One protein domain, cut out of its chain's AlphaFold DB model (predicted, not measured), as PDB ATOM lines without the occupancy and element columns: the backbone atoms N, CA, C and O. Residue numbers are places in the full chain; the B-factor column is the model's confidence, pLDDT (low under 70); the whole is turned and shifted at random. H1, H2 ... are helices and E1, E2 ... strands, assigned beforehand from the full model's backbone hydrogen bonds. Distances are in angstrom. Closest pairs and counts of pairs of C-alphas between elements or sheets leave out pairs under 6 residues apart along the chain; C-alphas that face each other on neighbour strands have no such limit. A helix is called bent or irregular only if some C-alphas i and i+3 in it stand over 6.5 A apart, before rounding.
ATOM      1  N   ALA A   3     -58.175   4.232  23.833       96.88
ATOM      2  CA  ALA A   3     -57.504   5.343  23.175       96.88
ATOM      3  C   ALA A   3     -58.066   6.665  23.704       96.88
ATOM      4  O   ALA A   3     -59.283   6.877  23.668       96.88
ATOM      5  N   ARG A   4     -57.178   7.556  24.144       95.75
ATOM      6  CA  ARG A   4     -57.491   8.910  24.609       95.75
ATOM      7  C   ARG A   4     -56.710   9.919  23.780       95.75
ATOM      8  O   ARG A   4     -55.488   9.852  23.699       95.75
ATOM      9  N   LYS A   5     -57.422  10.866  23.169       94.25
ATOM     10  CA  LYS A   5     -56.793  12.007  22.489       94.25
ATOM     11  C   LYS A   5     -56.184  12.956  23.525       94.25
ATOM     12  O   LYS A   5     -56.779  13.102  24.590       94.25
ATOM     13  N   PRO A   6     -55.059  13.615  23.209       91.38
ATOM     14  CA  PRO A   6     -54.448  14.555  24.133       91.38
ATOM     15  C   PRO A   6     -55.377  15.736  24.417       91.38
ATOM     16  O   PRO A   6     -56.114  16.192  23.533       91.38
ATOM     17  N   SER A   7     -55.336  16.224  25.649       86.81
ATOM     18  CA  SER A   7     -56.051  17.413  26.087       86.81
ATOM     19  C   SER A   7     -55.239  18.682  25.810       86.81
ATOM     20  O   SER A   7     -54.026  18.655  25.611       86.81
ATOM     21  N   SER A   8     -55.910  19.835  25.831       76.44
ATOM     22  CA  SER A   8     -55.244  21.142  25.766       76.44
ATOM     23  C   SER A   8     -54.541  21.535  27.070       76.44
ATOM     24  O   SER A   8     -53.959  22.612  27.143       76.44
ATOM     25  N   LEU A   9     -54.631  20.704  28.113       68.75
ATOM     26  CA  LEU A   9     -54.028  20.966  29.418       68.75
ATOM     27  C   LEU A   9     -52.550  20.558  29.463       68.75
ATOM     28  O   LEU A   9     -51.858  20.938  30.404       68.75
ATOM     29  N   THR A  10     -52.073  19.806  28.467       75.69
ATOM     30  CA  THR A  10     -50.771  19.134  28.489       75.69
ATOM     31  C   THR A  10     -49.981  19.341  27.176       75.69
ATOM     32  O   THR A  10     -50.473  19.947  26.221       75.69
ATOM     33  N   GLY A  11     -48.729  18.869  27.122       74.19
ATOM     34  CA  GLY A  11     -47.827  18.996  25.965       74.19
ATOM     35  C   GLY A  11     -47.290  20.412  25.712       74.19
ATOM     36  O   GLY A  11     -47.192  21.221  26.628       74.19
ATOM     37  N   GLU A  12     -46.974  20.723  24.446       68.56
ATOM     38  CA  GLU A  12     -46.336  21.991  24.025       68.56
ATOM     39  C   GLU A  12     -47.148  23.244  24.391       68.56
ATOM     40  O   GLU A  12     -46.590  24.326  24.557       68.56
ATOM     41  N   ASN A  13     -48.472  23.096  24.508       68.50
ATOM     42  CA  ASN A  13     -49.402  24.172  24.849       68.50
ATOM     43  C   ASN A  13     -49.932  24.052  26.286       68.50
ATOM     44  O   ASN A  13     -50.944  24.681  26.607       68.50
ATOM     45  N   ALA A  14     -49.297  23.225  27.126       70.94
ATOM     46  CA  ALA A  14     -49.669  23.099  28.527       70.94
ATOM     47  C   ALA A  14     -49.706  24.483  29.177       70.94
ATOM     48  O   ALA A  14     -48.880  25.358  28.889       70.94
ATOM     49  N   LYS A  15     -50.677  24.688  30.068       66.31
ATOM     50  CA  LYS A  15     -50.701  25.923  30.846       66.31
ATOM     51  C   LYS A  15     -49.384  26.037  31.636       66.31
ATOM     52  O   LYS A  15     -48.880  25.008  32.089       66.31
ATOM     53  N   PRO A  16     -48.830  27.250  31.823       64.00
ATOM     54  CA  PRO A  16     -47.541  27.427  32.494       64.00
ATOM     55  C   PRO A  16     -47.460  26.779  33.882       64.00
ATOM     56  O   PRO A  16     -46.388  26.346  34.284       64.00
ATOM     57  N   ASP A  17     -48.587  26.681  34.592       66.12
ATOM     58  CA  ASP A  17     -48.694  26.016  35.891       66.12
ATOM     59  C   ASP A  17     -48.561  24.485  35.800       66.12
ATOM     60  O   ASP A  17     -48.041  23.883  36.725       66.12
ATOM     61  N   LEU A  18     -48.934  23.842  34.688       64.50
ATOM     62  CA  LEU A  18     -48.831  22.382  34.494       64.50
ATOM     63  C   LEU A  18     -47.556  21.936  33.753       64.50
ATOM     64  O   LEU A  18     -47.303  20.739  33.622       64.50
ATOM     65  N   ALA A  19     -46.749  22.876  33.258       62.31
ATOM     66  CA  ALA A  19     -45.579  22.618  32.417       62.31
ATOM     67  C   ALA A  19     -44.307  22.260  33.215       62.31
ATOM     68  O   ALA A  19     -43.215  22.757  32.922       62.31
ATOM     69  N   ILE A  20     -44.422  21.390  34.222       66.19
ATOM     70  CA  ILE A  20     -43.256  20.917  34.982       66.19
ATOM     71  C   ILE A  20     -42.297  20.204  34.020       66.19
ATOM     72  O   ILE A  20     -42.712  19.382  33.203       66.19
ATOM     73  N   ASN A  21     -41.014  20.574  34.081       65.69
ATOM     74  CA  ASN A  21     -39.951  20.061  33.213       65.69
ATOM     75  C   ASN A  21     -40.226  20.198  31.703       65.69
ATOM     76  O   ASN A  21     -39.787  19.366  30.920       65.69
ATOM     77  N   GLY A  22     -40.937  21.244  31.267       67.56
ATOM     78  CA  GLY A  22     -41.145  21.516  29.837       67.56
ATOM     79  C   GLY A  22     -42.346  20.802  29.210       67.56
ATOM     80  O   GLY A  22     -42.513  20.882  27.996       67.56
ATOM     81  N   GLY A  23     -43.195  20.167  30.026       78.56
ATOM     82  CA  GLY A  23     -44.493  19.628  29.616       78.56
ATOM     83  C   GLY A  23     -44.449  18.180  29.123       78.56
ATOM     84  O   GLY A  23     -43.471  17.717  28.536       78.56
ATOM     85  N   SER A  24     -45.546  17.460  29.357       88.69
ATOM     86  CA  SER A  24     -45.754  16.088  28.881       88.69
ATOM     87  C   SER A  24     -47.103  15.997  28.188       88.69
ATOM     88  O   SER A  24     -48.051  16.581  28.686       88.69
ATOM     89  N   SER A  25     -47.220  15.312  27.052       92.38
ATOM     90  CA  SER A  25     -48.517  15.059  26.404       92.38
ATOM     91  C   SER A  25     -49.280  13.939  27.127       92.38
ATOM     92  O   SER A  25     -48.661  13.031  27.680       92.38
ATOM     93  N   ASP A  26     -50.613  13.961  27.091       93.00
ATOM     94  CA  ASP A  26     -51.496  12.983  27.760       93.00
ATOM     95  C   ASP A  26     -52.306  12.089  26.807       93.00
ATOM     96  O   ASP A  26     -53.161  11.308  27.247       93.00
ATOM     97  N   GLY A  27     -52.021  12.162  25.503       95.38
ATOM     98  CA  GLY A  27     -52.547  11.208  24.537       95.38
ATOM     99  C   GLY A  27     -52.012   9.805  24.822       95.38
ATOM    100  O   GLY A  27     -50.809   9.619  25.023       95.38
ATOM    101  N   CYS A  28     -52.915   8.827  24.837       96.44
ATOM    102  CA  CYS A  28     -52.636   7.465  25.283       96.44
ATOM    103  C   CYS A  28     -53.347   6.435  24.397       96.44
ATOM    104  O   CYS A  28     -54.498   6.639  23.995       96.44
ATOM    105  N   VAL A  29     -52.681   5.314  24.118       97.50
ATOM    106  CA  VAL A  29     -53.282   4.119  23.512       97.50
ATOM    107  C   VAL A  29     -52.865   2.888  24.311       97.50
ATOM    108  O   VAL A  29     -51.679   2.656  24.511       97.50
ATOM    109  N   VAL A  30     -53.839   2.069  24.710       96.56
ATOM    110  CA  VAL A  30     -53.614   0.802  25.421       96.56
ATOM    111  C   VAL A  30     -54.228  -0.340  24.627       96.56
ATOM    112  O   VAL A  30     -55.446  -0.399  24.403       96.56
ATOM    113  N   ILE A  31     -53.388  -1.272  24.199       95.69
ATOM    114  CA  ILE A  31     -53.784  -2.420  23.388       95.69
ATOM    115  C   ILE A  31     -53.669  -3.670  24.245       95.69
ATOM    116  O   ILE A  31     -52.585  -3.979  24.723       95.69
ATOM    117  N   LYS A  32     -54.780  -4.394  24.398       95.06
ATOM    118  CA  LYS A  32     -54.776  -5.766  24.907       95.06
ATOM    119  C   LYS A  32     -54.426  -6.706  23.757       95.06
ATOM    120  O   LYS A  32     -55.056  -6.627  22.701       95.06
ATOM    121  N   HIS A  33     -53.464  -7.584  23.985       95.25
ATOM    122  CA  HIS A  33     -53.043  -8.643  23.078       95.25
ATOM    123  C   HIS A  33     -53.448  -9.985  23.671       95.25
ATOM    124  O   HIS A  33     -53.337 -10.179  24.879       95.25
ATOM    125  N   SER A  34     -53.875 -10.902  22.811       95.12
ATOM    126  CA  SER A  34     -54.054 -12.315  23.142       95.12
ATOM    127  C   SER A  34     -53.272 -13.103  22.098       95.12
ATOM    128  O   SER A  34     -53.473 -12.897  20.898       95.12
ATOM    129  N   THR A  35     -52.337 -13.940  22.537       95.06
ATOM    130  CA  THR A  35     -51.466 -14.717  21.647       95.06
ATOM    131  C   THR A  35     -51.179 -16.093  22.228       95.06
ATOM    132  O   THR A  35     -51.383 -16.344  23.414       95.06
ATOM    133  N   GLU A  36     -50.670 -16.971  21.373       96.00
ATOM    134  CA  GLU A  36     -50.189 -18.296  21.738       96.00
ATOM    135  C   GLU A  36     -48.657 -18.316  21.671       96.00
ATOM    136  O   GLU A  36     -48.059 -17.801  20.723       96.00
ATOM    137  N   ILE A  37     -48.027 -18.880  22.698       95.75
ATOM    138  CA  ILE A  37     -46.581 -19.141  22.795       95.75
ATOM    139  C   ILE A  37     -46.270 -20.645  22.823       95.75
ATOM    140  O   ILE A  37     -45.105 -21.035  22.800       95.75
ATOM    141  N   GLY A  38     -47.309 -21.476  22.873       94.75
ATOM    142  CA  GLY A  38     -47.249 -22.929  22.953       94.75
ATOM    143  C   GLY A  38     -48.653 -23.530  22.886       94.75
ATOM    144  O   GLY A  38     -49.603 -22.860  22.478       94.75
ATOM    145  N   GLU A  39     -48.781 -24.784  23.295       92.25
ATOM    146  CA  GLU A  39     -50.025 -25.545  23.260       92.25
ATOM    147  C   GLU A  39     -50.826 -25.428  24.566       92.25
ATOM    148  O   GLU A  39     -50.299 -25.166  25.647       92.25
ATOM    149  N   GLY A  40     -52.140 -25.636  24.465       93.25
ATOM    150  CA  GLY A  40     -53.035 -25.658  25.619       93.25
ATOM    151  C   GLY A  40     -53.201 -24.311  26.347       93.25
ATOM    152  O   GLY A  40     -52.747 -23.264  25.882       93.25
ATOM    153  N   PRO A  41     -53.900 -24.308  27.499       93.44
ATOM    154  CA  PRO A  41     -54.224 -23.081  28.234       93.44
ATOM    155  C   PRO A  41     -53.009 -22.316  28.780       93.44
ATOM    156  O   PRO A  41     -53.075 -21.092  28.925       93.44
ATOM    157  N   GLU A  42     -51.914 -23.015  29.080       92.69
ATOM    158  CA  GLU A  42     -50.661 -22.420  29.568       92.69
ATOM    159  C   GLU A  42     -49.852 -21.771  28.436       92.69
ATOM    160  O   GLU A  42     -49.104 -20.826  28.676       92.69
ATOM    161  N   GLY A  43     -50.062 -22.205  27.190       95.12
ATOM    162  CA  GLY A  43     -49.534 -21.554  25.997       95.12
ATOM    163  C   GLY A  43     -50.283 -20.282  25.592       95.12
ATOM    164  O   GLY A  43     -49.804 -19.563  24.722       95.12
ATOM    165  N   GLN A  44     -51.434 -19.969  26.198       97.06
ATOM    166  CA  GLN A  44     -52.234 -18.781  25.872       97.06
ATOM    167  C   GLN A  44     -51.964 -17.643  26.852       97.06
ATOM    168  O   GLN A  44     -52.282 -17.744  28.043       97.06
ATOM    169  N   VAL A  45     -51.436 -16.534  26.335       97.31
ATOM    170  CA  VAL A  45     -51.036 -15.375  27.136       97.31
ATOM    171  C   VAL A  45     -51.733 -14.107  26.673       97.31
ATOM    172  O   VAL A  45     -51.891 -13.840  25.478       97.31
ATOM    173  N   GLU A  46     -52.126 -13.307  27.653       97.38
ATOM    174  CA  GLU A  46     -52.643 -11.964  27.472       97.38
ATOM    175  C   GLU A  46     -51.683 -10.948  28.084       97.38
ATOM    176  O   GLU A  46     -51.165 -11.118  29.187       97.38
ATOM    177  N   TYR A  47     -51.435  -9.873  27.352       96.44
ATOM    178  CA  TYR A  47     -50.576  -8.786  27.803       96.44
ATOM    179  C   TYR A  47     -51.044  -7.475  27.179       96.44
ATOM    180  O   TYR A  47     -51.870  -7.456  26.264       96.44
ATOM    181  N   TYR A  48     -50.520  -6.363  27.671       95.50
ATOM    182  CA  TYR A  48     -50.871  -5.032  27.211       95.50
ATOM    183  C   TYR A  48     -49.639  -4.332  26.657       95.50
ATOM    184  O   TYR A  48     -48.554  -4.447  27.220       95.50
ATOM    185  N   SER A  49     -49.812  -3.589  25.565       95.94
ATOM    186  CA  SER A  49     -48.872  -2.530  25.200       95.94
ATOM    187  C   SER A  49     -49.512  -1.171  25.442       95.94
ATOM    188  O   SER A  49     -50.655  -0.927  25.038       95.94
ATOM    189  N   ILE A  50     -48.776  -0.301  26.122       96.25
ATOM    190  CA  ILE A  50     -49.212   1.035  26.520       96.25
ATOM    191  C   ILE A  50     -48.315   2.038  25.801       96.25
ATOM    192  O   ILE A  50     -47.093   1.959  25.896       96.25
ATOM    193  N   TYR A  51     -48.923   2.967  25.070       96.69
ATOM    194  CA  TYR A  51     -48.245   4.055  24.368       96.69
ATOM    195  C   TYR A  51     -48.711   5.373  24.971       96.69
ATOM    196  O   TYR A  51     -49.881   5.736  24.830       96.69
ATOM    197  N   MET A  52     -47.802   6.077  25.632       95.00
ATOM    198  CA  MET A  52     -48.060   7.322  26.353       95.00
ATOM    199  C   MET A  52     -47.365   8.497  25.673       95.00
ATOM    200  O   MET A  52     -46.476   8.326  24.832       95.00
ATOM    201  N   HIS A  53     -47.752   9.704  26.079       94.31
ATOM    202  CA  HIS A  53     -47.161  10.951  25.601       94.31
ATOM    203  C   HIS A  53     -47.348  11.207  24.105       94.31
ATOM    204  O   HIS A  53     -46.501  11.806  23.447       94.31
ATOM    205  N   LEU A  54     -48.487  10.789  23.553       95.69
ATOM    206  CA  LEU A  54     -48.830  11.058  22.160       95.69
ATOM    207  C   LEU A  54     -49.428  12.464  22.020       95.69
ATOM    208  O   LEU A  54     -50.363  12.819  22.738       95.69
ATOM    209  N   LYS A  55     -48.945  13.257  21.055       94.25
ATOM    210  CA  LYS A  55     -49.552  14.569  20.731       94.25
ATOM    211  C   LYS A  55     -50.693  14.479  19.724       94.25
ATOM    212  O   LYS A  55     -51.454  15.428  19.550       94.25
ATOM    213  N   GLN A  56     -50.830  13.339  19.056       95.44
ATOM    214  CA  GLN A  56     -51.999  12.993  18.258       95.44
ATOM    215  C   GLN A  56     -52.274  11.505  18.414       95.44
ATOM    216  O   GLN A  56     -51.343  10.705  18.420       95.44
ATOM    217  N   VAL A  57     -53.552  11.143  18.487       97.31
ATOM    218  CA  VAL A  57     -54.016   9.753  18.489       97.31
ATOM    219  C   VAL A  57     -54.936   9.560  17.291       97.31
ATOM    220  O   VAL A  57     -55.909  10.302  17.123       97.31
ATOM    221  N   PHE A  58     -54.593   8.595  16.437       97.81
ATOM    222  CA  PHE A  58     -55.262   8.340  15.155       97.81
ATOM    223  C   PHE A  58     -56.308   7.225  15.235       97.81
ATOM    224  O   PHE A  58     -57.162   7.118  14.357       97.81
ATOM    225  N   VAL A  59     -56.271   6.430  16.303       97.25
ATOM    226  CA  VAL A  59     -57.220   5.345  16.565       97.25
ATOM    227  C   VAL A  59     -58.317   5.765  17.547       97.25
ATOM    228  O   VAL A  59     -58.185   6.750  18.277       97.25
ATOM    229  N   GLN A  60     -59.421   5.022  17.566       94.88
ATOM    230  CA  GLN A  60     -60.552   5.250  18.471       94.88
ATOM    231  C   GLN A  60     -60.722   4.096  19.464       94.88
ATOM    232  O   GLN A  60     -60.396   2.953  19.151       94.88
ATOM    233  N   LYS A  61     -61.288   4.375  20.649       93.81
ATOM    234  CA  LYS A  61     -61.634   3.335  21.636       93.81
ATOM    235  C   LYS A  61     -62.457   2.230  20.957       93.81
ATOM    236  O   LYS A  61     -63.363   2.520  20.178       93.81
ATOM    237  N   ASN A  62     -62.132   0.973  21.253       92.00
ATOM    238  CA  ASN A  62     -62.748  -0.238  20.682       92.00
ATOM    239  C   ASN A  62     -62.547  -0.476  19.173       92.00
ATOM    240  O   ASN A  62     -63.079  -1.450  18.642       92.00
ATOM    241  N   GLN A  63     -61.755   0.341  18.475       93.50
ATOM    242  CA  GLN A  63     -61.363   0.051  17.096       93.50
ATOM    243  C   GLN A  63     -60.446  -1.195  17.039       93.50
ATOM    244  O   GLN A  63     -59.507  -1.304  17.832       93.50
ATOM    245  N   PRO A  64     -60.646  -2.129  16.095       92.69
ATOM    246  CA  PRO A  64     -59.662  -3.171  15.816       92.69
ATOM    247  C   PRO A  64     -58.342  -2.569  15.316       92.69
ATOM    248  O   PRO A  64     -58.337  -1.729  14.414       92.69
ATOM    249  N   VAL A  65     -57.219  -3.010  15.880       93.69
ATOM    250  CA  VAL A  65     -55.871  -2.555  15.510       93.69
ATOM    251  C   VAL A  65     -55.095  -3.741  14.968       93.69
ATOM    252  O   VAL A  65     -55.072  -4.803  15.584       93.69
ATOM    253  N   TYR A  66     -54.451  -3.553  13.820       93.19
ATOM    254  CA  TYR A  66     -53.647  -4.583  13.178       93.19
ATOM    255  C   TYR A  66     -52.165  -4.228  13.261       93.19
ATOM    256  O   TYR A  66     -51.772  -3.083  13.504       93.19
ATOM    257  N   ARG A  67     -51.306  -5.224  13.035       93.12
ATOM    258  CA  ARG A  67     -49.860  -5.010  12.976       93.12
ATOM    259  C   ARG A  67     -49.537  -3.906  11.959       93.12
ATOM    260  O   ARG A  67     -49.933  -4.011  10.802       93.12
ATOM    261  N   LYS A  68     -48.756  -2.905  12.391       94.44
ATOM    262  CA  LYS A  68     -48.368  -1.688  11.640       94.44
ATOM    263  C   LYS A  68     -49.460  -0.622  11.468       94.44
ATOM    264  O   LYS A  68     -49.214   0.348  10.761       94.44
ATOM    265  N   THR A  69     -50.631  -0.749  12.093       96.38
ATOM    266  CA  THR A  69     -51.579   0.372  12.163       96.38
ATOM    267  C   THR A  69     -50.924   1.562  12.867       96.38
ATOM    268  O   THR A  69     -50.347   1.411  13.944       96.38
ATOM    269  N   GLU A  70     -51.026   2.745  12.268       97.25
ATOM    270  CA  GLU A  70     -50.559   3.988  12.881       97.25
ATOM    271  C   GLU A  70     -51.451   4.343  14.079       97.25
ATOM    272  O   GLU A  70     -52.662   4.512  13.937       97.25
ATOM    273  N   LEU A  71     -50.858   4.436  15.271       97.50
ATOM    274  CA  LEU A  71     -51.594   4.711  16.514       97.50
ATOM    275  C   LEU A  71     -51.698   6.209  16.812       97.50
ATOM    276  O   LEU A  71     -52.687   6.670  17.384       97.50
ATOM    277  N   GLY A  72     -50.678   6.967  16.422       96.56
ATOM    278  CA  GLY A  72     -50.516   8.365  16.782       96.56
ATOM    279  C   GLY A  72     -49.141   8.901  16.399       96.56
ATOM    280  O   GLY A  72     -48.357   8.213  15.742       96.56
ATOM    281  N   SER A  73     -48.845  10.124  16.834       96.00
ATOM    282  CA  SER A  73     -47.533  10.754  16.672       96.00
ATOM    283  C   SER A  73     -46.874  11.030  18.022       96.00
ATOM    284  O   SER A  73     -47.550  11.334  19.010       96.00
ATOM    285  N   VAL A  74     -45.542  10.922  18.046       94.81
ATOM    286  CA  VAL A  74     -44.705  11.231  19.214       94.81
ATOM    287  C   VAL A  74     -44.996  12.655  19.690       94.81
ATOM    288  O   VAL A  74     -45.017  13.590  18.882       94.81
ATOM    289  N   GLY A  75     -45.274  12.794  20.985       93.06
ATOM    290  CA  GLY A  75     -45.480  14.068  21.659       93.06
ATOM    291  C   GLY A  75     -44.305  14.429  22.555       93.06
ATOM    292  O   GLY A  75     -43.148  14.264  22.168       93.06
ATOM    293  N   GLN A  76     -44.613  14.972  23.730       91.06
ATOM    294  CA  GLN A  76     -43.606  15.391  24.697       91.06
ATOM    295  C   GLN A  76     -43.610  14.521  25.950       91.06
ATOM    296  O   GLN A  76     -44.674  14.243  26.499       91.06
ATOM    297  N   CYS A  77     -42.423  14.169  26.431       89.19
ATOM    298  CA  CYS A  77     -42.192  13.576  27.743       89.19
ATOM    299  C   CYS A  77     -41.113  14.396  28.452       89.19
ATOM    300  O   CYS A  77     -39.964  14.427  27.996       89.19
ATOM    301  N   ASN A  78     -41.488  15.093  29.526       84.81
ATOM    302  CA  ASN A  78     -40.603  15.986  30.278       84.81
ATOM    303  C   ASN A  78     -39.847  16.952  29.345       84.81
ATOM    304  O   ASN A  78     -38.616  17.002  29.344       84.81
ATOM    305  N   GLY A  79     -40.589  17.629  28.459       85.25
ATOM    306  CA  GLY A  79     -40.061  18.606  27.502       85.25
ATOM    307  C   GLY A  79     -39.319  18.022  26.296       85.25
ATOM    308  O   GLY A  79     -39.002  18.755  25.360       85.25
ATOM    309  N   ASN A  80     -39.071  16.711  26.262       89.38
ATOM    310  CA  ASN A  80     -38.372  16.050  25.163       89.38
ATOM    311  C   ASN A  80     -39.358  15.487  24.137       89.38
ATOM    312  O   ASN A  80     -40.393  14.943  24.511       89.38
ATOM    313  N   ASN A  81     -39.010  15.545  22.846       92.62
ATOM    314  CA  ASN A  81     -39.757  14.874  21.777       92.62
ATOM    315  C   ASN A  81     -39.573  13.351  21.886       92.62
ATOM    316  O   ASN A  81     -38.645  12.782  21.307       92.62
ATOM    317  N   ALA A  82     -40.426  12.712  22.679       93.56
ATOM    318  CA  ALA A  82     -40.311  11.319  23.080       93.56
ATOM    319  C   ALA A  82     -41.690  10.717  23.376       93.56
ATOM    320  O   ALA A  82     -42.674  11.424  23.588       93.56
ATOM    321  N   MET A  83     -41.747   9.387  23.389       93.88
ATOM    322  CA  MET A  83     -42.902   8.622  23.847       93.88
ATOM    323  C   MET A  83     -42.459   7.665  24.952       93.88
ATOM    324  O   MET A  83     -41.321   7.194  24.937       93.88
ATOM    325  N   HIS A  84     -43.363   7.359  25.874       94.00
ATOM    326  CA  HIS A  84     -43.169   6.299  26.859       94.00
ATOM    327  C   HIS A  84     -43.927   5.064  26.365       94.00
ATOM    328  O   HIS A  84     -45.088   5.169  25.960       94.00
ATOM    329  N   MET A  85     -43.266   3.903  26.363       95.31
ATOM    330  CA  MET A  85     -43.877   2.629  25.992       95.31
ATOM    331  C   MET A  85     -43.666   1.586  27.084       95.31
ATOM    332  O   MET A  85     -42.531   1.337  27.476       95.31
ATOM    333  N   GLU A  86     -44.751   0.927  27.479       94.88
ATOM    334  CA  GLU A  86     -44.712  -0.220  28.386       94.88
ATOM    335  C   GLU A  86     -45.255  -1.470  27.693       94.88
ATOM    336  O   GLU A  86     -46.163  -1.401  26.854       94.88
ATOM    337  N   ILE A  87     -44.713  -2.621  28.080       94.56
ATOM    338  CA  ILE A  87     -45.300  -3.934  27.825       94.56
ATOM    339  C   ILE A  87     -45.485  -4.587  29.186       94.56
ATOM    340  O   ILE A  87     -44.508  -4.795  29.900       94.56
ATOM    341  N   ILE A  88     -46.728  -4.899  29.539       94.38
ATOM    342  CA  ILE A  88     -47.074  -5.403  30.871       94.38
ATOM    343  C   ILE A  88     -48.038  -6.581  30.787       94.38
ATOM    344  O   ILE A  88     -48.795  -6.722  29.827       94.38
ATOM    345  N   CYS A  89     -48.054  -7.402  31.826       95.38
ATOM    346  CA  CYS A  89     -49.050  -8.446  32.037       95.38
ATOM    347  C   CYS A  89     -49.289  -8.617  33.543       95.38
ATOM    348  O   CYS A  89     -48.553  -8.049  34.352       95.38
ATOM    349  N   ASP A  90     -50.340  -9.344  33.911       94.00
ATOM    350  CA  ASP A  90     -50.585  -9.706  35.308       94.00
ATOM    351  C   ASP A  90     -49.747 -10.925  35.733       94.00
ATOM    352  O   ASP A  90     -49.072 -11.558  34.920       94.00
ATOM    353  N   ASP A  91     -49.813 -11.280  37.017       94.12
ATOM    354  CA  ASP A  91     -49.054 -12.402  37.580       94.12
ATOM    355  C   ASP A  91     -49.386 -13.744  36.911       94.12
ATOM    356  O   ASP A  91     -48.502 -14.573  36.688       94.12
ATOM    357  N   ALA A  92     -50.657 -13.960  36.563       96.00
ATOM    358  CA  ALA A  92     -51.094 -15.198  35.929       96.00
ATOM    359  C   ALA A  92     -50.474 -15.351  34.534       96.00
ATOM    360  O   ALA A  92     -49.972 -16.421  34.190       96.00
ATOM    361  N   ASN A  93     -50.460 -14.283  33.739       96.81
ATOM    362  CA  ASN A  93     -49.859 -14.287  32.409       96.81
ATOM    363  C   ASN A  93     -48.328 -14.253  32.458       96.81
ATOM    364  O   ASN A  93     -47.690 -14.903  31.631       96.81
ATOM    365  N   LEU A  94     -47.726 -13.589  33.450       95.38
ATOM    366  CA  LEU A  94     -46.283 -13.649  33.682       95.38
ATOM    367  C   LEU A  94     -45.833 -15.088  33.961       95.38
ATOM    368  O   LEU A  94     -44.884 -15.576  33.341       95.38
ATOM    369  N   LYS A  95     -46.560 -15.798  34.832       95.44
ATOM    370  CA  LYS A  95     -46.305 -17.210  35.125       95.44
ATOM    371  C   LYS A  95     -46.397 -18.075  33.872       95.44
ATOM    372  O   LYS A  95     -45.564 -18.958  33.700       95.44
ATOM    373  N   LYS A  96     -47.352 -17.813  32.977       96.69
ATOM    374  CA  LYS A  96     -47.446 -18.518  31.689       96.69
ATOM    375  C   LYS A  96     -46.305 -18.176  30.734       96.69
ATOM    376  O   LYS A  96     -45.804 -19.058  30.048       96.69
ATOM    377  N   LEU A  97     -45.855 -16.922  30.690       95.62
ATOM    378  CA  LEU A  97     -44.723 -16.518  29.850       95.62
ATOM    379  C   LEU A  97     -43.431 -17.212  30.297       95.62
ATOM    380  O   LEU A  97     -42.761 -17.841  29.482       95.62
ATOM    381  N   VAL A  98     -43.120 -17.142  31.592       95.00
ATOM    382  CA  VAL A  98     -41.811 -17.529  32.144       95.00
ATOM    383  C   VAL A  98     -41.793 -18.963  32.696       95.00
ATOM    384  O   VAL A  98     -40.747 -19.605  32.749       95.00
ATOM    385  N   GLY A  99     -42.943 -19.494  33.106       94.81
ATOM    386  CA  GLY A  99     -43.077 -20.811  33.739       94.81
ATOM    387  C   GLY A  99     -42.860 -20.820  35.260       94.81
ATOM    388  O   GLY A  99     -42.841 -21.895  35.860       94.81
ATOM    389  N   ARG A 100     -42.688 -19.652  35.897       94.44
ATOM    390  CA  ARG A 100     -42.519 -19.491  37.356       94.44
ATOM    391  C   ARG A 100     -42.954 -18.103  37.830       94.44
ATOM    392  O   ARG A 100     -43.110 -17.200  37.017       94.44
ATOM    393  N   GLU A 101     -43.153 -17.961  39.139       90.69
ATOM    394  CA  GLU A 101     -43.594 -16.707  39.777       90.69
ATOM    395  C   GLU A 101     -42.422 -15.884  40.323       90.69
ATOM    396  O   GLU A 101     -42.450 -14.659  40.270       90.69
ATOM    397  N   TRP A 270     -29.270 -18.938  34.107       97.38
ATOM    398  CA  TRP A 270     -27.928 -19.009  33.506       97.38
ATOM    399  C   TRP A 270     -27.805 -18.368  32.115       97.38
ATOM    400  O   TRP A 270     -26.696 -18.233  31.594       97.38
ATOM    401  N   MET A 271     -28.925 -17.984  31.497       96.56
ATOM    402  CA  MET A 271     -28.967 -17.163  30.280       96.56
ATOM    403  C   MET A 271     -29.147 -15.667  30.600       96.56
ATOM    404  O   MET A 271     -29.333 -14.861  29.688       96.56
ATOM    405  N   GLY A 272     -29.079 -15.298  31.884       94.56
ATOM    406  CA  GLY A 272     -29.175 -13.931  32.386       94.56
ATOM    407  C   GLY A 272     -30.585 -13.490  32.774       94.56
ATOM    408  O   GLY A 272     -30.745 -12.354  33.209       94.56
ATOM    409  N   TRP A 273     -31.611 -14.335  32.627       96.50
ATOM    410  CA  TRP A 273     -32.989 -13.968  32.968       96.50
ATOM    411  C   TRP A 273     -33.209 -13.879  34.480       96.50
ATOM    412  O   TRP A 273     -33.013 -14.862  35.188       96.50
ATOM    413  N   ASN A 274     -33.678 -12.725  34.955       94.19
ATOM    414  CA  ASN A 274     -33.923 -12.455  36.372       94.19
ATOM    415  C   ASN A 274     -35.369 -11.998  36.590       94.19
ATOM    416  O   ASN A 274     -35.843 -11.109  35.881       94.19
ATOM    417  N   LEU A 275     -36.056 -12.584  37.576       94.69
ATOM    418  CA  LEU A 275     -37.381 -12.138  38.015       94.69
ATOM    419  C   LEU A 275     -37.207 -11.316  39.283       94.69
ATOM    420  O   LEU A 275     -36.716 -11.829  40.287       94.69
ATOM    421  N   ILE A 276     -37.606 -10.051  39.225       93.12
ATOM    422  CA  ILE A 276     -37.368  -9.079  40.287       93.12
ATOM    423  C   ILE A 276     -38.721  -8.601  40.804       93.12
ATOM    424  O   ILE A 276     -39.459  -7.914  40.102       93.12
ATOM    425  N   ALA A 277     -39.048  -9.001  42.028       92.06
ATOM    426  CA  ALA A 277     -40.290  -8.654  42.723       92.06
ATOM    427  C   ALA A 277     -40.030  -8.345  44.209       92.06
ATOM    428  O   ALA A 277     -40.898  -8.528  45.058       92.06
ATOM    429  N   ASP A 278     -38.807  -7.921  44.525       92.94
ATOM    430  CA  ASP A 278     -38.298  -7.673  45.875       92.94
ATOM    431  C   ASP A 278     -38.468  -6.213  46.331       92.94
ATOM    432  O   ASP A 278     -37.941  -5.828  47.374       92.94
ATOM    433  N   ASP A 279     -39.231  -5.417  45.577       91.75
ATOM    434  CA  ASP A 279     -39.645  -4.071  45.953       91.75
ATOM    435  C   ASP A 279     -41.152  -4.025  46.233       91.75
ATOM    436  O   ASP A 279     -41.988  -4.129  45.334       91.75
ATOM    437  N   ALA A 280     -41.498  -3.874  47.509       85.69
ATOM    438  CA  ALA A 280     -42.880  -3.753  47.960       85.69
ATOM    439  C   ALA A 280     -43.285  -2.301  48.267       85.69
ATOM    440  O   ALA A 280     -44.418  -2.077  48.710       85.69
ATOM    441  N   THR A 281     -42.391  -1.317  48.103       89.81
ATOM    442  CA  THR A 281     -42.710   0.059  48.485       89.81
ATOM    443  C   THR A 281     -43.645   0.706  47.459       89.81
ATOM    444  O   THR A 281     -43.470   0.574  46.248       89.81
ATOM    445  N   PRO A 282     -44.685   1.428  47.910       88.31
ATOM    446  CA  PRO A 282     -45.655   2.052  47.015       88.31
ATOM    447  C   PRO A 282     -45.217   3.446  46.534       88.31
ATOM    448  O   PRO A 282     -46.070   4.236  46.146       88.31
ATOM    449  N   ASP A 283     -43.926   3.773  46.605       89.50
ATOM    450  CA  ASP A 283     -43.359   5.124  46.466       89.50
ATOM    451  C   ASP A 283     -42.708   5.394  45.094       89.50
ATOM    452  O   ASP A 283     -42.104   6.441  44.883       89.50
ATOM    453  N   SER A 284     -42.820   4.458  44.143       86.06
ATOM    454  CA  SER A 284     -42.266   4.596  42.785       86.06
ATOM    455  C   SER A 284     -40.762   4.949  42.741       86.06
ATOM    456  O   SER A 284     -40.306   5.534  41.760       86.06
ATOM    457  N   GLN A 285     -39.983   4.598  43.774       87.31
ATOM    458  CA  GLN A 285     -38.540   4.889  43.837       87.31
ATOM    459  C   GLN A 285     -37.648   3.746  43.331       87.31
ATOM    460  O   GLN A 285     -36.449   3.950  43.179       87.31
ATOM    461  N   CYS A 286     -38.217   2.574  43.018       87.81
ATOM    462  CA  CYS A 286     -37.453   1.374  42.658       87.81
ATOM    463  C   CYS A 286     -36.439   1.006  43.759       87.81
ATOM    464  O   CYS A 286     -35.225   0.998  43.557       87.81
ATOM    465  N   ASN A 287     -36.949   0.666  44.941       90.12
ATOM    466  CA  ASN A 287     -36.161   0.288  46.115       90.12
ATOM    467  C   ASN A 287     -35.744  -1.195  46.107       90.12
ATOM    468  O   ASN A 287     -35.431  -1.761  47.156       90.12
ATOM    469  N   SER A 288     -35.747  -1.841  44.937       93.31
ATOM    470  CA  SER A 288     -35.367  -3.247  44.773       93.31
ATOM    471  C   SER A 288     -33.922  -3.464  45.235       93.31
ATOM    472  O   SER A 288     -33.000  -2.956  44.586       93.31
ATOM    473  N   PRO A 289     -33.670  -4.239  46.308       92.75
ATOM    474  CA  PRO A 289     -32.306  -4.507  46.752       92.75
ATOM    475  C   PRO A 289     -31.483  -5.232  45.680       92.75
ATOM    476  O   PRO A 289     -30.276  -5.004  45.588       92.75
ATOM    477  N   THR A 290     -32.118  -6.054  44.837       91.94
ATOM    478  CA  THR A 290     -31.456  -6.689  43.691       91.94
ATOM    479  C   THR A 290     -30.961  -5.656  42.680       91.94
ATOM    480  O   THR A 290     -29.779  -5.668  42.338       91.94
ATOM    481  N   LEU A 291     -31.828  -4.750  42.211       92.69
ATOM    482  CA  LEU A 291     -31.440  -3.740  41.219       92.69
ATOM    483  C   LEU A 291     -30.441  -2.742  41.793       92.69
ATOM    484  O   LEU A 291     -29.431  -2.459  41.153       92.69
ATOM    485  N   LEU A 292     -30.678  -2.258  43.011       92.44
ATOM    486  CA  LEU A 292     -29.769  -1.346  43.697       92.44
ATOM    487  C   LEU A 292     -28.382  -1.973  43.875       92.44
ATOM    488  O   LEU A 292     -27.382  -1.326  43.584       92.44
ATOM    489  N   GLY A 293     -28.297  -3.258  44.226       90.62
ATOM    490  CA  GLY A 293     -27.018  -3.968  44.303       90.62
ATOM    491  C   GLY A 293     -26.283  -4.095  42.962       90.62
ATOM    492  O   GLY A 293     -25.068  -4.262  42.946       90.62
ATOM    493  N   TRP A 294     -26.983  -4.024  41.826       90.69
ATOM    494  CA  TRP A 294     -26.344  -4.008  40.502       90.69
ATOM    495  C   TRP A 294     -25.911  -2.611  40.067       90.69
ATOM    496  O   TRP A 294     -25.050  -2.488  39.195       90.69
ATOM    497  N   LEU A 295     -26.544  -1.586  40.633       91.31
ATOM    498  CA  LEU A 295     -26.282  -0.180  40.345       91.31
ATOM    499  C   LEU A 295     -25.246   0.428  41.308       91.31
ATOM    500  O   LEU A 295     -24.650   1.443  40.972       91.31
ATOM    501  N   ASP A 296     -24.986  -0.221  42.445       89.06
ATOM    502  CA  ASP A 296     -23.977   0.148  43.446       89.06
ATOM    503  C   ASP A 296     -22.559  -0.231  42.980       89.06
ATOM    504  O   ASP A 296     -22.008  -1.278  43.333       89.06
ATOM    505  N   SER A 297     -21.978   0.582  42.096       81.19
ATOM    506  CA  SER A 297     -20.694   0.242  41.467       81.19
ATOM    507  C   SER A 297     -19.474   0.430  42.376       81.19
ATOM    508  O   SER A 297     -18.435  -0.189  42.121       81.19
ATOM    509  N   ASP A 298     -19.576   1.266  43.412       86.00
ATOM    510  CA  ASP A 298     -18.492   1.553  44.358       86.00
ATOM    511  C   ASP A 298     -18.706   0.937  45.755       86.00
ATOM    512  O   ASP A 298     -17.767   0.906  46.560       86.00
ATOM    513  N   GLY A 299     -19.880   0.349  46.008       87.25
ATOM    514  CA  GLY A 299     -20.206  -0.384  47.227       87.25
ATOM    515  C   GLY A 299     -20.537   0.518  48.415       87.25
ATOM    516  O   GLY A 299     -20.519   0.037  49.558       87.25
ATOM    517  N   ASP A 300     -20.771   1.814  48.190       90.31
ATOM    518  CA  ASP A 300     -21.054   2.781  49.249       90.31
ATOM    519  C   ASP A 300     -22.543   2.828  49.649       90.31
ATOM    520  O   ASP A 300     -22.879   3.400  50.697       90.31
ATOM    521  N   LYS A 301     -23.403   2.135  48.881       88.56
ATOM    522  CA  LYS A 301     -24.864   2.041  49.051       88.56
ATOM    523  C   LYS A 301     -25.586   3.381  48.966       88.56
ATOM    524  O   LYS A 301     -26.635   3.561  49.597       88.56
ATOM    525  N   LYS A 302     -25.029   4.323  48.220       87.12
ATOM    526  CA  LYS A 302     -25.696   5.553  47.816       87.12
ATOM    527  C   LYS A 302     -26.058   5.444  46.348       87.12
ATOM    528  O   LYS A 302     -25.495   4.666  45.598       87.12
ATOM    529  N   TYR A 303     -27.091   6.187  45.970       88.75
ATOM    530  CA  TYR A 303     -27.691   6.077  44.644       88.75
ATOM    531  C   TYR A 303     -28.010   7.466  44.124       88.75
ATOM    532  O   TYR A 303     -29.163   7.811  43.882       88.75
ATOM    533  N   THR A 304     -26.990   8.316  44.013       88.38
ATOM    534  CA  THR A 304     -27.227   9.690  43.549       88.38
ATOM    535  C   THR A 304     -27.661   9.694  42.083       88.38
ATOM    536  O   THR A 304     -27.208   8.871  41.285       88.38
ATOM    537  N   SER A 305     -28.473  10.674  41.676       86.12
ATOM    538  CA  SER A 305     -28.902  10.807  40.270       86.12
ATOM    539  C   SER A 305     -27.724  10.775  39.276       86.12
ATOM    540  O   SER A 305     -27.804  10.162  38.211       86.12
ATOM    541  N   LYS A 306     -26.595  11.402  39.630       88.31
ATOM    542  CA  LYS A 306     -25.383  11.429  38.799       88.31
ATOM    543  C   LYS A 306     -24.733  10.050  38.669       88.31
ATOM    544  O   LYS A 306     -24.304   9.676  37.577       88.31
ATOM    545  N   GLU A 307     -24.637   9.330  39.777       90.31
ATOM    546  CA  GLU A 307     -24.064   7.991  39.823       90.31
ATOM    547  C   GLU A 307     -24.906   7.010  39.010       90.31
ATOM    548  O   GLU A 307     -24.375   6.348  38.119       90.31
ATOM    549  N   LEU A 308     -26.225   7.004  39.215       90.88
ATOM    550  CA  LEU A 308     -27.138   6.134  38.477       90.88
ATOM    551  C   LEU A 308     -27.034   6.355  36.964       90.88
ATOM    552  O   LEU A 308     -26.923   5.389  36.211       90.88
ATOM    553  N   VAL A 309     -26.979   7.609  36.497       89.75
ATOM    554  CA  VAL A 309     -26.777   7.920  35.067       89.75
ATOM    555  C   VAL A 309     -25.452   7.356  34.546       89.75
ATOM    556  O   VAL A 309     -25.398   6.824  33.434       89.75
ATOM    557  N   GLN A 310     -24.379   7.450  35.333       91.88
ATOM    558  CA  GLN A 310     -23.073   6.914  34.956       91.88
ATOM    559  C   GLN A 310     -23.088   5.379  34.895       91.88
ATOM    560  O   GLN A 310     -22.586   4.803  33.926       91.88
ATOM    561  N   VAL A 311     -23.668   4.718  35.898       93.00
ATOM    562  CA  VAL A 311     -23.706   3.254  36.006       93.00
ATOM    563  C   VAL A 311     -24.630   2.641  34.953       93.00
ATOM    564  O   VAL A 311     -24.227   1.703  34.266       93.00
ATOM    565  N   LEU A 312     -25.799   3.238  34.702       92.31
ATOM    566  CA  LEU A 312     -26.697   2.857  33.600       92.31
ATOM    567  C   LEU A 312     -26.045   3.022  32.218       92.31
ATOM    568  O   LEU A 312     -26.488   2.415  31.244       92.31
ATOM    569  N   GLY A 313     -24.986   3.829  32.115       92.06
ATOM    570  CA  GLY A 313     -24.172   3.975  30.914       92.06
ATOM    571  C   GLY A 313     -23.258   2.780  30.622       92.06
ATOM    572  O   GLY A 313     -22.848   2.621  29.469       92.06
ATOM    573  N   GLN A 314     -22.965   1.935  31.613       92.81
ATOM    574  CA  GLN A 314     -22.003   0.836  31.506       92.81
ATOM    575  C   GLN A 314     -22.589  -0.375  30.772       92.81
ATOM    576  O   GLN A 314     -23.703  -0.817  31.054       92.81
ATOM    577  N   ASP A 315     -21.810  -0.967  29.865       93.25
ATOM    578  CA  ASP A 315     -22.290  -2.064  29.016       93.25
ATOM    579  C   ASP A 315     -22.671  -3.315  29.819       93.25
ATOM    580  O   ASP A 315     -23.718  -3.901  29.553       93.25
ATOM    581  N   LYS A 316     -21.901  -3.674  30.859       87.38
ATOM    582  CA  LYS A 316     -22.213  -4.826  31.729       87.38
ATOM    583  C   LYS A 316     -23.551  -4.643  32.461       87.38
ATOM    584  O   LYS A 316     -24.327  -5.587  32.583       87.38
ATOM    585  N   VAL A 317     -23.838  -3.424  32.919       91.50
ATOM    586  CA  VAL A 317     -25.097  -3.092  33.603       91.50
ATOM    587  C   VAL A 317     -26.259  -3.136  32.619       91.50
ATOM    588  O   VAL A 317     -27.265  -3.785  32.894       91.50
ATOM    589  N   LYS A 318     -26.109  -2.533  31.432       93.50
ATOM    590  CA  LYS A 318     -27.121  -2.602  30.366       93.50
ATOM    591  C   LYS A 318     -27.425  -4.038  29.951       93.50
ATOM    592  O   LYS A 318     -28.592  -4.390  29.798       93.50
ATOM    593  N   GLU A 319     -26.394  -4.863  29.779       91.25
ATOM    594  CA  GLU A 319     -26.544  -6.277  29.434       91.25
ATOM    595  C   GLU A 319     -27.356  -7.014  30.502       91.25
ATOM    596  O   GLU A 319     -28.334  -7.685  30.168       91.25
ATOM    597  N   ARG A 320     -27.032  -6.814  31.785       89.88
ATOM    598  CA  ARG A 320     -27.768  -7.422  32.900       89.88
ATOM    599  C   ARG A 320     -29.225  -6.947  32.965       89.88
ATOM    600  O   ARG A 320     -30.143  -7.766  33.028       89.88
ATOM    601  N   LEU A 321     -29.454  -5.637  32.865       93.25
ATOM    602  CA  LEU A 321     -30.796  -5.044  32.879       93.25
ATOM    603  C   LEU A 321     -31.651  -5.501  31.686       93.25
ATOM    604  O   LEU A 321     -32.857  -5.678  31.836       93.25
ATOM    605  N   SER A 322     -31.045  -5.784  30.527       94.00
ATOM    606  CA  SER A 322     -31.763  -6.249  29.326       94.00
ATOM    607  C   SER A 322     -32.471  -7.603  29.487       94.00
ATOM    608  O   SER A 322     -33.292  -7.978  28.648       94.00
ATOM    609  N   ARG A 323     -32.161  -8.341  30.559       94.56
ATOM    610  CA  ARG A 323     -32.743  -9.647  30.894       94.56
ATOM    611  C   ARG A 323     -33.493  -9.636  32.227       94.56
ATOM    612  O   ARG A 323     -33.708 -10.685  32.832       94.56
ATOM    613  N   SER A 324     -33.902  -8.458  32.684       94.25
ATOM    614  CA  SER A 324     -34.674  -8.297  33.917       94.25
ATOM    615  C   SER A 324     -36.164  -8.223  33.621       94.25
ATOM    616  O   SER A 324     -36.596  -7.474  32.746       94.25
ATOM    617  N   ILE A 325     -36.949  -8.999  34.361       94.12
ATOM    618  CA  ILE A 325     -38.406  -8.942  34.360       94.12
ATOM    619  C   ILE A 325     -38.818  -8.439  35.735       94.12
ATOM    620  O   ILE A 325     -38.732  -9.172  36.721       94.12
ATOM    621  N   CYS A 326     -39.222  -7.175  35.795       92.12
ATOM    622  CA  CYS A 326     -39.493  -6.505  37.056       92.12
ATOM    623  C   CYS A 326     -40.993  -6.359  37.295       92.12
ATOM    624  O   CYS A 326     -41.744  -5.950  36.406       92.12
ATOM    625  N   LYS A 327     -41.416  -6.654  38.520       90.38
ATOM    626  CA  LYS A 327     -42.775  -6.445  38.996       90.38
ATOM    627  C   LYS A 327     -42.816  -5.169  39.822       90.38
ATOM    628  O   LYS A 327     -42.330  -5.145  40.947       90.38
ATOM    629  N   PHE A 328     -43.447  -4.140  39.269       87.31
ATOM    630  CA  PHE A 328     -43.675  -2.877  39.961       87.31
ATOM    631  C   PHE A 328     -45.158  -2.502  39.962       87.31
ATOM    632  O   PHE A 328     -45.878  -2.795  39.001       87.31
ATOM    633  N   PRO A 329     -45.637  -1.823  41.015       85.94
ATOM    634  CA  PRO A 329     -46.968  -1.239  41.014       85.94
ATOM    635  C   PRO A 329     -47.121  -0.207  39.880       85.94
ATOM    636  O   PRO A 329     -46.327   0.724  39.801       85.94
ATOM    637  N   THR A 330     -48.192  -0.290  39.082       84.44
ATOM    638  CA  THR A 330     -48.421   0.602  37.920       84.44
ATOM    639  C   THR A 330     -48.485   2.095  38.268       84.44
ATOM    640  O   THR A 330     -49.184   2.493  39.197       84.44
ATOM    641  N   GLU A 331     -47.814   2.938  37.486       84.56
ATOM    642  CA  GLU A 331     -47.759   4.393  37.699       84.56
ATOM    643  C   GLU A 331     -49.084   5.115  37.386       84.56
ATOM    644  O   GLU A 331     -49.334   6.209  37.886       84.56
ATOM    645  N   TRP A 332     -49.970   4.499  36.596       91.25
ATOM    646  CA  TRP A 332     -51.096   5.185  35.945       91.25
ATOM    647  C   TRP A 332     -52.443   5.056  36.673       91.25
ATOM    648  O   TRP A 332     -53.501   5.075  36.031       91.25
ATOM    649  N   GLU A 333     -52.408   4.900  38.000       91.19
ATOM    650  CA  GLU A 333     -53.579   4.747  38.876       91.19
ATOM    651  C   GLU A 333     -53.746   5.946  39.824       91.19
ATOM    652  O   GLU A 333     -52.965   6.139  40.764       91.19
ATOM    653  N   VAL A 334     -54.827   6.705  39.611       92.62
ATOM    654  CA  VAL A 334     -55.144   7.952  40.330       92.62
ATOM    655  C   VAL A 334     -55.180   7.737  41.841       92.62
ATOM    656  O   VAL A 334     -54.663   8.565  42.594       92.62
ATOM    657  N   ALA A 335     -55.743   6.616  42.302       91.56
ATOM    658  CA  ALA A 335     -55.902   6.339  43.729       91.56
ATOM    659  C   ALA A 335     -54.567   6.216  44.494       91.56
ATOM    660  O   ALA A 335     -54.564   6.279  45.723       91.56
ATOM    661  N   THR A 336     -53.442   6.056  43.789       91.88
ATOM    662  CA  THR A 336     -52.125   5.792  44.393       91.88
ATOM    663  C   THR A 336     -51.140   6.959  44.298       91.88
ATOM    664  O   THR A 336     -50.064   6.888  44.887       91.88
ATOM    665  N   LEU A 337     -51.490   8.051  43.606       92.62
ATOM    666  CA  LEU A 337     -50.533   9.107  43.248       92.62
ATOM    667  C   LEU A 337     -49.882   9.795  44.447       92.62
ATOM    668  O   LEU A 337     -48.668   9.979  44.451       92.62
ATOM    669  N   ASN A 338     -50.663  10.149  45.471       90.81
ATOM    670  CA  ASN A 338     -50.098  10.814  46.645       90.81
ATOM    671  C   ASN A 338     -49.093   9.900  47.349       90.81
ATOM    672  O   ASN A 338     -47.967  10.309  47.580       90.81
ATOM    673  N   THR A 339     -49.455   8.638  47.609       92.56
ATOM    674  CA  THR A 339     -48.544   7.665  48.230       92.56
ATOM    675  C   THR A 339     -47.267   7.464  47.414       92.56
ATOM    676  O   THR A 339     -46.193   7.380  48.002       92.56
ATOM    677  N   ARG A 340     -47.374   7.449  46.080       92.38
ATOM    678  CA  ARG A 340     -46.227   7.317  45.174       92.38
ATOM    679  C   ARG A 340     -45.284   8.496  45.231       92.38
ATOM    680  O   ARG A 340     -44.083   8.313  45.299       92.38
ATOM    681  N   TYR A 341     -45.818   9.706  45.183       92.69
ATOM    682  CA  TYR A 341     -44.999  10.878  44.903       92.69
ATOM    683  C   TYR A 341     -44.772  11.781  46.112       92.69
ATOM    684  O   TYR A 341     -44.046  12.756  45.990       92.69
ATOM    685  N   GLU A 342     -45.338  11.482  47.286       92.50
ATOM    686  CA  GLU A 342     -45.169  12.276  48.517       92.50
ATOM    687  C   GLU A 342     -43.696  12.613  48.818       92.50
ATOM    688  O   GLU A 342     -43.394  13.714  49.285       92.50
ATOM    689  N   TRP A 343     -42.781  11.683  48.520       92.56
ATOM    690  CA  TRP A 343     -41.354  11.813  48.811       92.56
ATOM    691  C   TRP A 343     -40.680  12.981  48.077       92.56
ATOM    692  O   TRP A 343     -39.743  13.555  48.623       92.56
ATOM    693  N   ILE A 344     -41.189  13.419  46.916       92.19
ATOM    694  CA  ILE A 344     -40.566  14.497  46.118       92.19
ATOM    695  C   ILE A 344     -40.655  15.880  46.780       92.19
ATOM    696  O   ILE A 344     -40.075  16.849  46.294       92.19
ATOM    697  N   LYS A 345     -41.395  15.987  47.889       93.81
ATOM    698  CA  LYS A 345     -41.470  17.185  48.739       93.81
ATOM    699  C   LYS A 345     -40.333  17.261  49.760       93.81
ATOM    700  O   LYS A 345     -40.230  18.247  50.486       93.81
ATOM    701  N   THR A 346     -39.502  16.222  49.845       93.94
ATOM    702  CA  THR A 346     -38.386  16.121  50.791       93.94
ATOM    703  C   THR A 346     -37.078  15.896  50.041       93.94
ATOM    704  O   THR A 346     -37.045  15.207  49.024       93.94
ATOM    705  N   GLU A 347     -35.997  16.499  50.535       93.06
ATOM    706  CA  GLU A 347     -34.656  16.321  49.968       93.06
ATOM    707  C   GLU A 347     -34.179  14.883  50.192       93.06
ATOM    708  O   GLU A 347     -34.425  14.290  51.247       93.06
ATOM    709  N   SER A 348     -33.512  14.318  49.192       89.81
ATOM    710  CA  SER A 348     -32.940  12.971  49.238       89.81
ATOM    711  C   SER A 348     -31.721  12.871  48.325       89.81
ATOM    712  O   SER A 348     -31.487  13.750  47.496       89.81
ATOM    713  N   ASP A 349     -30.987  11.760  48.407       85.75
ATOM    714  CA  ASP A 349     -29.858  11.479  47.505       85.75
ATOM    715  C   ASP A 349     -30.278  11.458  46.017       85.75
ATOM    716  O   ASP A 349     -29.474  11.749  45.127       85.75
ATOM    717  N   LEU A 350     -31.550  11.143  45.737       85.00
ATOM    718  CA  LEU A 350     -32.128  11.142  44.390       85.00
ATOM    719  C   LEU A 350     -32.614  12.530  43.948       85.00
ATOM    720  O   LEU A 350     -32.628  12.812  42.747       85.00
ATOM    721  N   LEU A 351     -32.994  13.393  44.894       87.56
ATOM    722  CA  LEU A 351     -33.623  14.688  44.641       87.56
ATOM    723  C   LEU A 351     -33.057  15.772  45.570       87.56
ATOM    724  O   LEU A 351     -33.547  15.979  46.679       87.56
ATOM    725  N   GLU A 352     -32.063  16.510  45.069       87.75
ATOM    726  CA  GLU A 352     -31.413  17.618  45.791       87.75
ATOM    727  C   GLU A 352     -32.339  18.828  45.993       87.75
ATOM    728  O   GLU A 352     -32.199  19.583  46.949       87.75
ATOM    729  N   THR A 353     -33.274  19.065  45.066       90.31
ATOM    730  CA  THR A 353     -34.215  20.195  45.130       90.31
ATOM    731  C   THR A 353     -35.648  19.674  45.157       90.31
ATOM    732  O   THR A 353     -36.180  19.312  44.103       90.31
ATOM    733  N   PRO A 354     -36.281  19.628  46.338       92.12
ATOM    734  CA  PRO A 354     -37.664  19.193  46.475       92.12
ATOM    735  C   PRO A 354     -38.648  20.140  45.800       92.12
ATOM    736  O   PRO A 354     -38.377  21.334  45.655       92.12
ATOM    737  N   LEU A 355     -39.826  19.617  45.459       91.69
ATOM    738  CA  LEU A 355     -40.937  20.454  45.025       91.69
ATOM    739  C   LEU A 355     -41.558  21.184  46.218       91.69
ATOM    740  O   LEU A 355     -41.826  20.583  47.263       91.69
ATOM    741  N   ASP A 356     -41.850  22.470  46.035       91.31
ATOM    742  CA  ASP A 356     -42.731  23.196  46.947       91.31
ATOM    743  C   ASP A 356     -44.197  22.732  46.806       91.31
ATOM    744  O   ASP A 356     -44.537  21.867  45.995       91.31
ATOM    745  N   THR A 357     -45.089  23.281  47.635       91.69
ATOM    746  CA  THR A 357     -46.505  22.873  47.644       91.69
ATOM    747  C   THR A 357     -47.200  23.137  46.306       91.69
ATOM    748  O   THR A 357     -47.886  22.248  45.801       91.69
ATOM    749  N   ASP A 358     -46.988  24.305  45.699       89.44
ATOM    750  CA  ASP A 358     -47.648  24.681  44.444       89.44
ATOM    751  C   ASP A 358     -47.120  23.824  43.281       89.44
ATOM    752  O   ASP A 358     -47.886  23.335  42.443       89.44
ATOM    753  N   GLN A 359     -45.807  23.586  43.250       89.50
ATOM    754  CA  GLN A 359     -45.157  22.698  42.290       89.50
ATOM    755  C   GLN A 359     -45.657  21.257  42.429       89.50
ATOM    756  O   GLN A 359     -45.970  20.621  41.421       89.50
ATOM    757  N   TYR A 360     -45.778  20.746  43.655       90.88
ATOM    758  CA  TYR A 360     -46.294  19.403  43.909       90.88
ATOM    759  C   TYR A 360     -47.753  19.254  43.468       90.88
ATOM    760  O   TYR A 360     -48.100  18.294  42.779       90.88
ATOM    761  N   GLU A 361     -48.620  20.214  43.798       90.19
ATOM    762  CA  GLU A 361     -50.019  20.190  43.358       90.19
ATOM    763  C   GLU A 361     -50.138  20.174  41.831       90.19
ATOM    764  O   GLU A 361     -50.974  19.464  41.265       90.19
ATOM    765  N   ASN A 362     -49.289  20.936  41.146       87.81
ATOM    766  CA  ASN A 362     -49.246  20.950  39.690       87.81
ATOM    767  C   ASN A 362     -48.702  19.643  39.104       87.81
ATOM    768  O   ASN A 362     -49.236  19.157  38.104       87.81
ATOM    769  N   PHE A 363     -47.711  19.034  39.755       89.12
ATOM    770  CA  PHE A 363     -47.207  17.711  39.399       89.12
ATOM    771  C   PHE A 363     -48.313  16.659  39.507       89.12
ATOM    772  O   PHE A 363     -48.574  15.941  38.543       89.12
ATOM    773  N   ILE A 364     -49.049  16.631  40.619       91.38
ATOM    774  CA  ILE A 364     -50.170  15.705  40.806       91.38
ATOM    775  C   ILE A 364     -51.262  15.920  39.749       91.38
ATOM    776  O   ILE A 364     -51.777  14.939  39.209       91.38
ATOM    777  N   LYS A 365     -51.598  17.168  39.388       89.88
ATOM    778  CA  LYS A 365     -52.548  17.451  38.291       89.88
ATOM    779  C   LYS A 365     -52.064  16.882  36.956       89.88
ATOM    780  O   LYS A 365     -52.864  16.285  36.234       89.88
ATOM    781  N   LEU A 366     -50.775  17.038  36.637       88.44
ATOM    782  CA  LEU A 366     -50.181  16.485  35.419       88.44
ATOM    783  C   LEU A 366     -50.254  14.953  35.412       88.44
ATOM    784  O   LEU A 366     -50.776  14.383  34.456       88.44
ATOM    785  N   ILE A 367     -49.796  14.281  36.473       90.25
ATOM    786  CA  ILE A 367     -49.828  12.812  36.538       90.25
ATOM    787  C   ILE A 367     -51.269  12.280  36.530       90.25
ATOM    788  O   ILE A 367     -51.555  11.275  35.878       90.25
ATOM    789  N   THR A 368     -52.212  12.989  37.157       91.75
ATOM    790  CA  THR A 368     -53.644  12.652  37.087       91.75
ATOM    791  C   THR A 368     -54.150  12.658  35.644       91.75
ATOM    792  O   THR A 368     -54.877  11.747  35.259       91.75
ATOM    793  N   ALA A 369     -53.741  13.634  34.823       90.31
ATOM    794  CA  ALA A 369     -54.105  13.678  33.404       90.31
ATOM    795  C   ALA A 369     -53.487  12.521  32.593       90.31
ATOM    796  O   ALA A 369     -54.049  12.103  31.581       90.31
ATOM    797  N   LEU A 370     -52.344  11.987  33.034       91.75
ATOM    798  CA  LEU A 370     -51.695  10.835  32.407       91.75
ATOM    799  C   LEU A 370     -52.379   9.510  32.777       91.75
ATOM    800  O   LEU A 370     -52.496   8.642  31.913       91.75
ATOM    801  N   CYS A 371     -52.895   9.367  33.998       93.62
ATOM    802  CA  CYS A 371     -53.576   8.153  34.457       93.62
ATOM    803  C   CYS A 371     -54.722   7.737  33.526       93.62
ATOM    804  O   CYS A 371     -55.466   8.579  33.029       93.62
ATOM    805  N   PHE A 372     -54.883   6.435  33.286       92.56
ATOM    806  CA  PHE A 372     -55.896   5.923  32.351       92.56
ATOM    807  C   PHE A 372     -56.622   4.666  32.836       92.56
ATOM    808  O   PHE A 372     -57.641   4.316  32.245       92.56
ATOM    809  N   TRP A 373     -56.147   3.976  33.881       89.12
ATOM    810  CA  TRP A 373     -56.706   2.674  34.276       89.12
ATOM    811  C   TRP A 373     -58.197   2.727  34.607       89.12
ATOM    812  O   TRP A 373     -58.956   1.893  34.114       89.12
ATOM    813  N   ALA A 374     -58.639   3.763  35.321       87.06
ATOM    814  CA  ALA A 374     -60.054   3.979  35.628       87.06
ATOM    815  C   ALA A 374     -60.943   4.166  34.375       87.06
ATOM    816  O   ALA A 374     -62.134   3.867  34.416       87.06
ATOM    817  N   GLU A 375     -60.387   4.653  33.259       85.12
ATOM    818  CA  GLU A 375     -61.110   4.901  31.997       85.12
ATOM    819  C   GLU A 375     -60.993   3.742  30.988       85.12
ATOM    820  O   GLU A 375     -61.825   3.597  30.074       85.12
ATOM    821  N   ALA A 376     -59.911   2.972  31.110       81.56
ATOM    822  CA  ALA A 376     -59.555   1.860  30.240       81.56
ATOM    823  C   ALA A 376     -60.239   0.544  30.636       81.56
ATOM    824  O   ALA A 376     -60.355  -0.326  29.766       81.56
TER     825      ALA A 376
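Overview. This is residues 3 to 101 and 270 to 376 of the 377 residues of an uncharacterized protein of Iodobacter sp. H11R3 (UniProt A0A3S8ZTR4). A strongly twisted five-strand sheet, with the long hairpin E1 and E2 in it, makes one lobe; across an open gap from it lies a smaller lobe in which H2, H3 and H4 sit beside the short strand pair E6 and E7. The helical hairpin H5 and H6 stands at one side, the end of H6 reaching the sheet, while H1 packs across E2. The printed part has 206 residues with seven named helices and seven named strands, in the order E1 E2 E3 E4 E5 H1 E6 H2 H3 H4 E7 H5 H6 H7. The class is mixed, helices and strands; the large sheet is branched and antiparallel, the pair E6 and E7 parallel. The whole is compact, with a radius of gyration of the C-alphas of 18.8 A and spans of 54 by 49 by 31 A.

Arrangement. In the opening stretch, residues 3 to 4 pair antiparallel with residues 28 to 29 of E1, residues 27 to 36. E1 forms an antiparallel hairpin with E2, residues 44 to 57, at 161 degrees between directions; N 29 and O 51 are within hydrogen-bond range at 2.9 A. E2 bends by 118 degrees at residue 54. E1 lies on one side of E2, and E3, residues 72 to 77, and E5, residues 84 to 88, on the other side. E2 and E3 are an antiparallel hairpin, with N 55 and O 73 at 3.1 A. E3 and E4, residues 80 to 82, are another, with N 77 and O 80 at 2.9 A. E4 runs on into E5 at 40 degrees, and E5 is antiparallel to E2, with N 50 and O 86 at 2.9 A. E1 to E4 are a meander, each strand the antiparallel neighbour of the one before; E2 to E5 are a Greek key, a meander of three whose first strand is the antiparallel neighbour of the fourth. H1, residues 91 to 98, is on this sheet over E2, with the C-alphas of Val 45 and Asn 93 closest at 5.5 A. E6, residues 274 to 276, and E7, residues 324 to 326, are parallel neighbours, with N 325 and O 274 at 2.8 A; with H2, residues 289 to 295, H3, residues 305 to 312, and H4, residues 315 to 321, between them they form a strand-helix-strand unit, two parallel strands joined through helices. H2 and H3 only just touch, with 3 pairs of C-alphas within 8 A, Leu 295 and Val 311 closest at 6.1 A. H4 is close to H2 but not clearly touching, the C-alphas of Trp 294 and Val 317 closest at 7.1 A. H5, residues 334 to 345, and H6, residues 357 to 370, are a helical hairpin and touch, the C-alphas of Val 334 and Thr 368 closest at 5.9 A; they run opposite ways at a shallow tilt of 34.6 degrees, only just short of steep. H6 only grazes the large sheet, with residues 369 to 370; H7, residues 373 to 376, is only just not on it, with 4 pairs of C-alphas within 10 A. In H1, H2, H3, H4 and H6 every O i to N i+4 pair is within hydrogen-bond range; in H5 3 of 8 are, beside 6 of 9 O i to N i+3 pairs, and H7 is too short for an O i to N i+4 pair.

Along the chain. E1 begins at C-alpha 27, (-52.547, 11.208, 24.537), and spans 29.7 A; E2 spans 29.5 A, E3 14.7 A and E5 13.0 A. H5 spans 18.5 A and is irregular, C-alphas 335 and 338 being 7.9 A apart. H6 spans 20.1 A, and H7 ends at C-alpha 376, (-59.555, 1.860, 30.240).

Size, cuts and confidence. The two C-alphas farthest apart, of Glu 39 and Asp 356, are 54.7 A apart. Residues 102 to 269 are not printed, and C-alphas 101 and 270 are 17.0 A apart across this cut. Of the links that are printed whole, E2 to E3, E6 to H2 and H5 to H6 are long. The mean pLDDT of the printed part is 90.4; residue 9, residues 12 to 13 and residues 15 to 22 are under 70.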